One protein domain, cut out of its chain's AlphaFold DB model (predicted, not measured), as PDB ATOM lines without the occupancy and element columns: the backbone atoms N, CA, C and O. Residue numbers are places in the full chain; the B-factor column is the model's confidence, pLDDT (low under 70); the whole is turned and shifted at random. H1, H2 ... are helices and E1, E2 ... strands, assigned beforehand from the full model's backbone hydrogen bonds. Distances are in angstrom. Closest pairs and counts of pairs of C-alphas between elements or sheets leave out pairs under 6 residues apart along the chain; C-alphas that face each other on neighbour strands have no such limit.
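This is residues 271 to 340 of the 353 residues of the protein "tRNA-uridine aminocarboxypropyltransferase" of Phytophthora parasitica (strain INRA-310) (UniProt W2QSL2). A small, strongly twisted sheet has the long strand E1 as its spine, with short strands E2 and E3 along one side, E4 along the other, and a helix on each face, H1 and H2. Seventy residues are printed, with E1, E2, E3, H1, E4, H2 in order; the branched sheet is antiparallel, the class mixed. It is only just compact, close to loose, with a radius of gyration of the C-alphas of 12.8 A, spanning 34 by 28 by 15 A.

Find C-alpha 273 at (181.717, 92.377, 140.241); from there E1 runs 26.8 A to residue 282. Next come E2, residues 288 to 292, 13.0 A; E3, 297 to 299, 6.0 A; H1, 301 to 311, 15.2 A; E4, 322 to 325, 10.6 A; and H2, 326 to 340, 21.3 A, ending at (155.694, 85.668, 128.807).

Along E1, look for N 275 and O 297 of E3, N 276 and O 324 of E4, and N 279 and O 291 of E2, its hairpin partner, each pair 2.9 A apart. H1 is over E1, height over the sheet 8.7 A; their closest C-alphas, Tyr 275 and Ala 304, are 6.9 A apart. On the opposite face H2 is over E2 and E4, height 8.1 A; the closest C-alphas of E2 and H2, Leu 290 and Leu 333, are 7.3 A apart. In H1 and H2 every O i to N i+4 pair is within hydrogen-bond range.

The farthest C-alphas, Ile 271 and Phe 284, are 37.8 A apart. The printed part has no cut and no long link. Look for pLDDT under 70 at residues 285 to 286, 317 to 318 and 336 to 340.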
ATOM      1  N   ILE A 271     185.020  94.869 146.613       75.56
ATOM      2  CA  ILE A 271     184.449  93.739 145.869       75.56
ATOM      3  C   ILE A 271     184.164  94.193 144.440       75.56
ATOM      4  O   ILE A 271     183.199  94.919 144.189       75.56
ATOM      5  N   GLN A 272     185.002  93.743 143.509       87.31
ATOM      6  CA  GLN A 272     184.726  93.862 142.085       87.31
ATOM      7  C   GLN A 272     183.699  92.812 141.663       87.31
ATOM      8  O   GLN A 272     183.775  91.648 142.061       87.31
ATOM      9  N   ARG A 273     182.718  93.240 140.873       90.75
ATOM     10  CA  ARG A 273     181.717  92.377 140.241       90.75
ATOM     11  C   ARG A 273     181.416  92.898 138.848       90.75
ATOM     12  O   ARG A 273     181.690  94.055 138.538       90.75
ATOM     13  N   GLU A 274     180.824  92.046 138.033       94.31
ATOM     14  CA  GLU A 274     180.288  92.431 136.736       94.31
ATOM     15  C   GLU A 274     178.991  93.224 136.918       94.31
ATOM     16  O   GLU A 274     178.042  92.754 137.550       94.31
ATOM     17  N   TYR A 275     178.955  94.435 136.367       92.81
ATOM     18  CA  TYR A 275     177.784  95.303 136.353       92.81
ATOM     19  C   TYR A 275     177.274  95.512 134.932       92.81
ATOM     20  O   TYR A 275     178.039  95.773 134.001       92.81
ATOM     21  N   VAL A 276     175.951  95.478 134.795       94.62
ATOM     22  CA  VAL A 276     175.228  95.828 133.576       94.62
ATOM     23  C   VAL A 276     174.576  97.186 133.760       94.62
ATOM     24  O   VAL A 276     173.836  97.425 134.719       94.62
ATOM     25  N   PHE A 277     174.801  98.062 132.790       94.69
ATOM     26  CA  PHE A 277     174.045  99.292 132.632       94.69
ATOM     27  C   PHE A 277     172.872  99.016 131.702       94.69
ATOM     28  O   PHE A 277     173.040  98.406 130.652       94.69
ATOM     29  N   TYR A 278     171.668  99.437 132.071       91.81
ATOM     30  CA  TYR A 278     170.472  99.137 131.290       91.81
ATOM     31  C   TYR A 278     169.474 100.289 131.316       91.81
ATOM     32  O   TYR A 278     169.433 101.098 132.243       91.81
ATOM     33  N   THR A 279     168.627 100.352 130.294       89.19
ATOM     34  CA  THR A 279     167.374 101.110 130.337       89.19
ATOM     35  C   THR A 279     166.235 100.155 130.640       89.19
ATOM     36  O   THR A 279     166.180  99.063 130.075       89.19
ATOM     37  N   SER A 280     165.302 100.574 131.488       84.75
ATOM     38  CA  SER A 280     164.046  99.858 131.682       84.75
ATOM     39  C   SER A 280     162.934 100.572 130.929       84.75
ATOM     40  O   SER A 280     162.767 101.785 131.069       84.75
ATOM     41  N   HIS A 281     162.184  99.812 130.142       77.94
ATOM     42  CA  HIS A 281     160.921 100.233 129.564       77.94
ATOM     43  C   HIS A 281     159.814  99.387 130.187       77.94
ATOM     44  O   HIS A 281     159.936  98.169 130.267       77.94
ATOM     45  N   THR A 282     158.744 100.018 130.642       73.31
ATOM     46  CA  THR A 282     157.538  99.316 131.079       73.31
ATOM     47  C   THR A 282     156.459  99.676 130.083       73.31
ATOM     48  O   THR A 282     156.201 100.866 129.910       73.31
ATOM     49  N   ASP A 283     155.880  98.683 129.413       70.94
ATOM     50  CA  ASP A 283     154.778  98.929 128.486       70.94
ATOM     51  C   ASP A 283     153.462  99.226 129.232       70.94
ATOM     52  O   ASP A 283     153.374  99.159 130.468       70.94
ATOM     53  N   PHE A 284     152.420  99.588 128.480       70.12
ATOM     54  CA  PHE A 284     151.129  99.979 129.049       70.12
ATOM     55  C   PHE A 284     150.412  98.827 129.768       70.12
ATOM     56  O   PHE A 284     149.611  99.103 130.656       70.12
ATOM     57  N   ARG A 285     150.772  97.571 129.460       69.62
ATOM     58  CA  ARG A 285     150.347  96.343 130.161       69.62
ATOM     59  C   ARG A 285     151.240  95.983 131.347       69.62
ATOM     60  O   ARG A 285     151.106  94.925 131.946       69.62
ATOM     61  N   HIS A 286     152.171  96.866 131.690       67.00
ATOM     62  CA  HIS A 286     153.080  96.730 132.822       67.00
ATOM     63  C   HIS A 286     154.112  95.619 132.690       67.00
ATOM     64  O   HIS A 286     154.755  95.261 133.677       67.00
ATOM     65  N   ARG A 287     154.369  95.161 131.466       73.19
ATOM     66  CA  ARG A 287     155.477  94.257 131.197       73.19
ATOM     67  C   ARG A 287     156.760  95.068 131.187       73.19
ATOM     68  O   ARG A 287     156.929  96.005 130.400       73.19
ATOM     69  N   GLN A 288     157.650  94.740 132.113       79.25
ATOM     70  CA  GLN A 288     158.955  95.371 132.203       79.25
ATOM     71  C   GLN A 288     159.920  94.684 131.240       79.25
ATOM     72  O   GLN A 288     160.101  93.473 131.273       79.25
ATOM     73  N   GLN A 289     160.562  95.477 130.395       82.25
ATOM     74  CA  GLN A 289     161.631  95.047 129.512       82.25
ATOM     75  C   GLN A 289     162.905  95.778 129.912       82.25
ATOM     76  O   GLN A 289     162.940  97.012 130.013       82.25
ATOM     77  N   LEU A 290     163.957  95.011 130.178       87.69
ATOM     78  CA  LEU A 290     165.279  95.544 130.467       87.69
ATOM     79  C   LEU A 290     166.128  95.436 129.204       87.69
ATOM     80  O   LEU A 290     166.282  94.356 128.645       87.69
ATOM     81  N   LYS A 291     166.686  96.560 128.758       88.50
ATOM     82  CA  LYS A 291     167.586  96.605 127.606       88.50
ATOM     83  C   LYS A 291     168.968  97.035 128.063       88.50
ATOM     84  O   LYS A 291     169.144  98.190 128.463       88.50
ATOM     85  N   GLN A 292     169.928  96.117 127.985       91.50
ATOM     86  CA  GLN A 292     171.337  96.398 128.246       91.50
ATOM     87  C   GLN A 292     171.836  97.549 127.359       91.50
ATOM     88  O   GLN A 292     171.432  97.701 126.205       91.50
ATOM     89  N   GLN A 293     172.687  98.389 127.937       91.44
ATOM     90  CA  GLN A 293     173.287  99.566 127.330       91.44
ATOM     91  C   GLN A 293     174.805  99.432 127.402       91.44
ATOM     92  O   GLN A 293     175.395  99.605 128.467       91.44
ATOM     93  N   GLY A 294     175.427  99.168 126.255       89.25
ATOM     94  CA  GLY A 294     176.870  98.962 126.171       89.25
ATOM     95  C   GLY A 294     177.323  97.628 126.765       89.25
ATOM     96  O   GLY A 294     176.534  96.694 126.925       89.25
ATOM     97  N   GLU A 295     178.616  97.544 127.050       93.00
ATOM     98  CA  GLU A 295     179.272  96.339 127.554       93.00
ATOM     99  C   GLU A 295     179.108  96.178 129.071       93.00
ATOM    100  O   GLU A 295     178.864  97.143 129.803       93.00
ATOM    101  N   VAL A 296     179.251  94.936 129.531       94.19
ATOM    102  CA  VAL A 296     179.354  94.606 130.956       94.19
ATOM    103  C   VAL A 296     180.685  95.137 131.481       94.19
ATOM    104  O   VAL A 296     181.711  95.014 130.815       94.19
ATOM    105  N   VAL A 297     180.678  95.738 132.670       93.69
ATOM    106  CA  VAL A 297     181.883  96.330 133.264       93.69
ATOM    107  C   VAL A 297     182.180  95.673 134.603       93.69
ATOM    108  O   VAL A 297     181.362  95.731 135.520       93.69
ATOM    109  N   THR A 298     183.377  95.104 134.740       94.69
ATOM    110  CA  THR A 298     183.887  94.607 136.023       94.69
ATOM    111  C   THR A 298     184.457  95.765 136.822       94.69
ATOM    112  O   THR A 298     185.481  96.339 136.459       94.69
ATOM    113  N   CYS A 299     183.773  96.143 137.893       90.56
ATOM    114  CA  CYS A 299     184.175  97.261 138.740       90.56
ATOM    115  C   CYS A 299     183.580  97.122 140.144       90.56
ATOM    116  O   CYS A 299     182.794  96.213 140.434       90.56
ATOM    117  N   THR A 300     183.988  98.005 141.045       87.25
ATOM    118  CA  THR A 300     183.349  98.148 142.353       87.25
ATOM    119  C   THR A 300     181.975  98.807 142.219       87.25
ATOM    120  O   THR A 300     181.650  99.450 141.219       87.25
ATOM    121  N   TYR A 301     181.149  98.685 143.260       82.00
ATOM    122  CA  TYR A 301     179.843  99.347 143.291       82.00
ATOM    123  C   TYR A 301     179.946 100.875 143.143       82.00
ATOM    124  O   TYR A 301     179.119 101.477 142.460       82.00
ATOM    125  N   ASP A 302     180.930 101.511 143.789       78.88
ATOM    126  CA  ASP A 302     181.080 102.968 143.739       78.88
ATOM    127  C   ASP A 302     181.498 103.446 142.343       78.88
ATOM    128  O   ASP A 302     180.889 104.386 141.833       78.88
ATOM    129  N   GLU A 303     182.424 102.744 141.682       87.25
ATOM    130  CA  GLU A 303     182.808 103.012 140.288       87.25
ATOM    131  C   GLU A 303     181.621 102.820 139.331       87.25
ATOM    132  O   GLU A 303     181.348 103.677 138.483       87.25
ATOM    133  N   ALA A 304     180.848 101.739 139.502       87.19
ATOM    134  CA  ALA A 304     179.622 101.525 138.738       87.19
ATOM    135  C   ALA A 304     178.626 102.679 138.957       87.19
ATOM    136  O   ALA A 304     178.015 103.181 138.006       87.19
ATOM    137  N   ARG A 305     178.479 103.135 140.210       86.81
ATOM    138  CA  ARG A 305     177.566 104.219 140.592       86.81
ATOM    139  C   ARG A 305     177.975 105.538 139.958       86.81
ATOM    140  O   ARG A 305     177.109 106.242 139.443       86.81
ATOM    141  N   GLU A 306     179.255 105.881 140.005       88.56
ATOM    142  CA  GLU A 306     179.794 107.103 139.404       88.56
ATOM    143  C   GLU A 306     179.584 107.107 137.892       88.56
ATOM    144  O   GLU A 306     178.969 108.038 137.366       88.56
ATOM    145  N   ARG A 307     179.921 106.005 137.215       91.19
ATOM    146  CA  ARG A 307     179.647 105.832 135.783       91.19
ATOM    147  C   ARG A 307     178.155 105.958 135.459       91.19
ATOM    148  O   ARG A 307     177.779 106.602 134.480       91.19
ATOM    149  N   CYS A 308     177.276 105.406 136.299       89.56
ATOM    150  CA  CYS A 308     175.824 105.556 136.154       89.56
ATOM    151  C   CYS A 308     175.377 107.024 136.279       89.56
ATOM    152  O   CYS A 308     174.495 107.473 135.541       89.56
ATOM    153  N   MET A 309     175.968 107.791 137.203       85.31
ATOM    154  CA  MET A 309     175.677 109.220 137.355       85.31
ATOM    155  C   MET A 309     176.135 110.021 136.134       85.31
ATOM    156  O   MET A 309     175.378 110.865 135.651       85.31
ATOM    157  N   GLU A 310     177.324 109.733 135.605       88.56
ATOM    158  CA  GLU A 310     177.863 110.386 134.407       88.56
ATOM    159  C   GLU A 310     177.000 110.128 133.174       88.56
ATOM    160  O   GLU A 310     176.571 111.077 132.516       88.56
ATOM    161  N   LEU A 311     176.637 108.866 132.923       88.25
ATOM    162  CA  LEU A 311     175.762 108.479 131.811       88.25
ATOM    163  C   LEU A 311     174.388 109.161 131.859       88.25
ATOM    164  O   LEU A 311     173.722 109.291 130.832       88.25
ATOM    165  N   ASN A 312     173.950 109.584 133.046       89.69
ATOM    166  CA  ASN A 312     172.659 110.219 133.278       89.69
ATOM    167  C   ASN A 312     172.696 111.747 133.342       89.69
ATOM    168  O   ASN A 312     171.620 112.341 133.471       89.69
ATOM    169  N   ARG A 313     173.876 112.379 133.251       86.12
ATOM    170  CA  ARG A 313     174.057 113.831 133.425       86.12
ATOM    171  C   ARG A 313     173.118 114.644 132.529       86.12
ATOM    172  O   ARG A 313     172.401 115.505 133.033       86.12
ATOM    173  N   ASP A 314     173.030 114.268 131.254       84.12
ATOM    174  CA  ASP A 314     172.224 114.971 130.243       84.12
ATOM    175  C   ASP A 314     170.929 114.226 129.862       84.12
ATOM    176  O   ASP A 314     170.165 114.655 128.994       84.12
ATOM    177  N   ARG A 315     170.630 113.100 130.527       80.56
ATOM    178  CA  ARG A 315     169.441 112.287 130.234       80.56
ATOM    179  C   ARG A 315     168.204 112.815 130.954       80.56
ATOM    180  O   ARG A 315     168.172 112.985 132.180       80.56
ATOM    181  N   LYS A 316     167.112 112.982 130.202       76.00
ATOM    182  CA  LYS A 316     165.805 113.358 130.760       76.00
ATOM    183  C   LYS A 316     165.250 112.241 131.653       76.00
ATOM    184  O   LYS A 316     165.526 111.055 131.472       76.00
ATOM    185  N   ARG A 317     164.399 112.611 132.618       60.38
ATOM    186  CA  ARG A 317     163.637 111.650 133.438       60.38
ATOM    187  C   ARG A 317     162.779 110.765 132.517       60.38
ATOM    188  O   ARG A 317     161.939 111.300 131.795       60.38
ATOM    189  N   GLY A 318     163.010 109.449 132.555       64.69
ATOM    190  CA  GLY A 318     162.415 108.445 131.654       64.69
ATOM    191  C   GLY A 318     163.389 107.851 130.624       64.69
ATOM    192  O   GLY A 318     163.115 106.794 130.085       64.69
ATOM    193  N   GLN A 319     164.544 108.483 130.395       74.62
ATOM    194  CA  GLN A 319     165.606 107.984 129.499       74.62
ATOM    195  C   GLN A 319     166.844 107.509 130.270       74.62
ATOM    196  O   GLN A 319     167.877 107.200 129.674       74.62
ATOM    197  N   ARG A 320     166.763 107.532 131.604       85.44
ATOM    198  CA  ARG A 320     167.895 107.284 132.487       85.44
ATOM    199  C   ARG A 320     168.303 105.818 132.472       85.44
ATOM    200  O   ARG A 320     167.459 104.930 132.408       85.44
ATOM    201  N   ILE A 321     169.604 105.614 132.564       90.62
ATOM    202  CA  ILE A 321     170.230 104.314 132.743       90.62
ATOM    203  C   ILE A 321     170.220 103.967 134.232       90.62
ATOM    204  O   ILE A 321     170.402 104.840 135.081       90.62
ATOM    205  N   ALA A 322     170.001 102.698 134.537       91.19
ATOM    206  CA  ALA A 322     170.221 102.109 135.847       91.19
ATOM    207  C   ALA A 322     171.369 101.092 135.767       91.19
ATOM    208  O   ALA A 322     171.795 100.715 134.676       91.19
ATOM    209  N   MET A 323     171.867 100.664 136.925       92.06
ATOM    210  CA  MET A 323     172.916  99.651 137.035       92.06
ATOM    211  C   MET A 323     172.455  98.514 137.949       92.06
ATOM    212  O   MET A 323     171.785  98.768 138.952       92.06
ATOM    213  N   LEU A 324     172.812  97.281 137.605       91.38
ATOM    214  CA  LEU A 324     172.612  96.086 138.425       91.38
ATOM    215  C   LEU A 324     173.822  95.154 138.260       91.38
ATOM    216  O   LEU A 324     174.432  95.162 137.190       91.38
ATOM    217  N   PRO A 325     174.160  94.341 139.275       92.25
ATOM    218  CA  PRO A 325     175.028  93.182 139.082       92.25
ATOM    219  C   PRO A 325     174.513  92.274 137.950       92.25
ATOM    220  O   PRO A 325     173.296  92.125 137.794       92.25
ATOM    221  N   LEU A 326     175.420  91.695 137.154       88.81
ATOM    222  CA  LEU A 326     175.083  90.878 135.979       88.81
ATOM    223  C   LEU A 326     174.172  89.691 136.332       88.81
ATOM    224  O   LEU A 326     173.155  89.482 135.678       88.81
ATOM    225  N   ASP A 327     174.469  88.982 137.416       83.44
ATOM    226  CA  ASP A 327     173.671  87.859 137.922       83.44
ATOM    227  C   ASP A 327     172.219  88.262 138.251       83.44
ATOM    228  O   ASP A 327     171.260  87.563 137.910       83.44
ATOM    229  N   ALA A 328     172.032  89.432 138.866       82.88
ATOM    230  CA  ALA A 328     170.710  89.983 139.158       82.88
ATOM    231  C   ALA A 328     169.954  90.410 137.886       82.88
ATOM    232  O   ALA A 328     168.723  90.298 137.834       82.88
ATOM    233  N   PHE A 329     170.677  90.891 136.870       86.38
ATOM    234  CA  PHE A 329     170.125  91.269 135.570       86.38
ATOM    235  C   PHE A 329     169.656  90.041 134.776       86.38
ATOM    236  O   PHE A 329     168.514  90.005 134.316       86.38
ATOM    237  N   GLU A 330     170.481  88.995 134.690       86.75
ATOM    238  CA  GLU A 330     170.128  87.732 134.029       86.75
ATOM    239  C   GLU A 330     168.940  87.040 134.698       86.75
ATOM    240  O   GLU A 330     168.046  86.531 134.017       86.75
ATOM    241  N   LYS A 331     168.883  87.062 136.035       80.94
ATOM    242  CA  LYS A 331     167.738  86.535 136.784       80.94
ATOM    243  C   LYS A 331     166.438  87.255 136.416       80.94
ATOM    244  O   LYS A 331     165.420  86.591 136.235       80.94
ATOM    245  N   HIS A 332     166.471  88.582 136.271       79.75
ATOM    246  CA  HIS A 332     165.310  89.353 135.816       79.75
ATOM    247  C   HIS A 332     164.877  88.961 134.403       79.75
ATOM    248  O   HIS A 332     163.682  88.805 134.163       79.75
ATOM    249  N   LEU A 333     165.824  88.781 133.475       82.94
ATOM    250  CA  LEU A 333     165.506  88.389 132.100       82.94
ATOM    251  C   LEU A 333     164.816  87.021 132.038       82.94
ATOM    252  O   LEU A 333     163.815  86.890 131.338       82.94
ATOM    253  N   ARG A 334     165.288  86.039 132.820       80.44
ATOM    254  CA  ARG A 334     164.657  84.709 132.911       80.44
ATOM    255  C   ARG A 334     163.236  84.796 133.468       80.44
ATOM    256  O   ARG A 334     162.308  84.301 132.845       80.44
ATOM    257  N   GLN A 335     163.040  85.530 134.565       75.25
ATOM    258  CA  GLN A 335     161.710  85.729 135.160       75.25
ATOM    259  C   GLN A 335     160.725  86.426 134.207       75.25
ATOM    260  O   GLN A 335     159.549  86.072 134.175       75.25
ATOM    261  N   CYS A 336     161.192  87.399 133.420       65.69
ATOM    262  CA  CYS A 336     160.358  88.069 132.419       65.69
ATOM    263  C   CYS A 336     160.004  87.140 131.247       65.69
ATOM    264  O   CYS A 336     158.892  87.214 130.733       65.69
ATOM    265  N   HIS A 337     160.934  86.278 130.829       67.25
ATOM    266  CA  HIS A 337     160.720  85.308 129.755       67.25
ATOM    267  C   HIS A 337     159.725  84.211 130.168       67.25
ATOM    268  O   HIS A 337     158.781  83.926 129.432       67.25
ATOM    269  N   ASP A 338     159.858  83.670 131.380       62.97
ATOM    270  CA  ASP A 338     158.958  82.636 131.911       62.97
ATOM    271  C   ASP A 338     157.521  83.166 132.105       62.97
ATOM    272  O   ASP A 338     156.541  82.469 131.823       62.97
ATOM    273  N   ALA A 339     157.373  84.431 132.516       57.44
ATOM    274  CA  ALA A 339     156.076  85.109 132.612       57.44
ATOM    275  C   ALA A 339     155.418  85.346 131.236       57.44
ATOM    276  O   ALA A 339     154.196  85.357 131.125       57.44
ATOM    277  N   GLN A 340     156.211  85.516 130.173       57.81
ATOM    278  CA  GLN A 340     155.694  85.668 128.807       57.81
ATOM    279  C   GLN A 340     155.252  84.332 128.193       57.81
ATOM    280  O   GLN A 340     154.279  84.313 127.444       57.81
TER     281      GLN A 340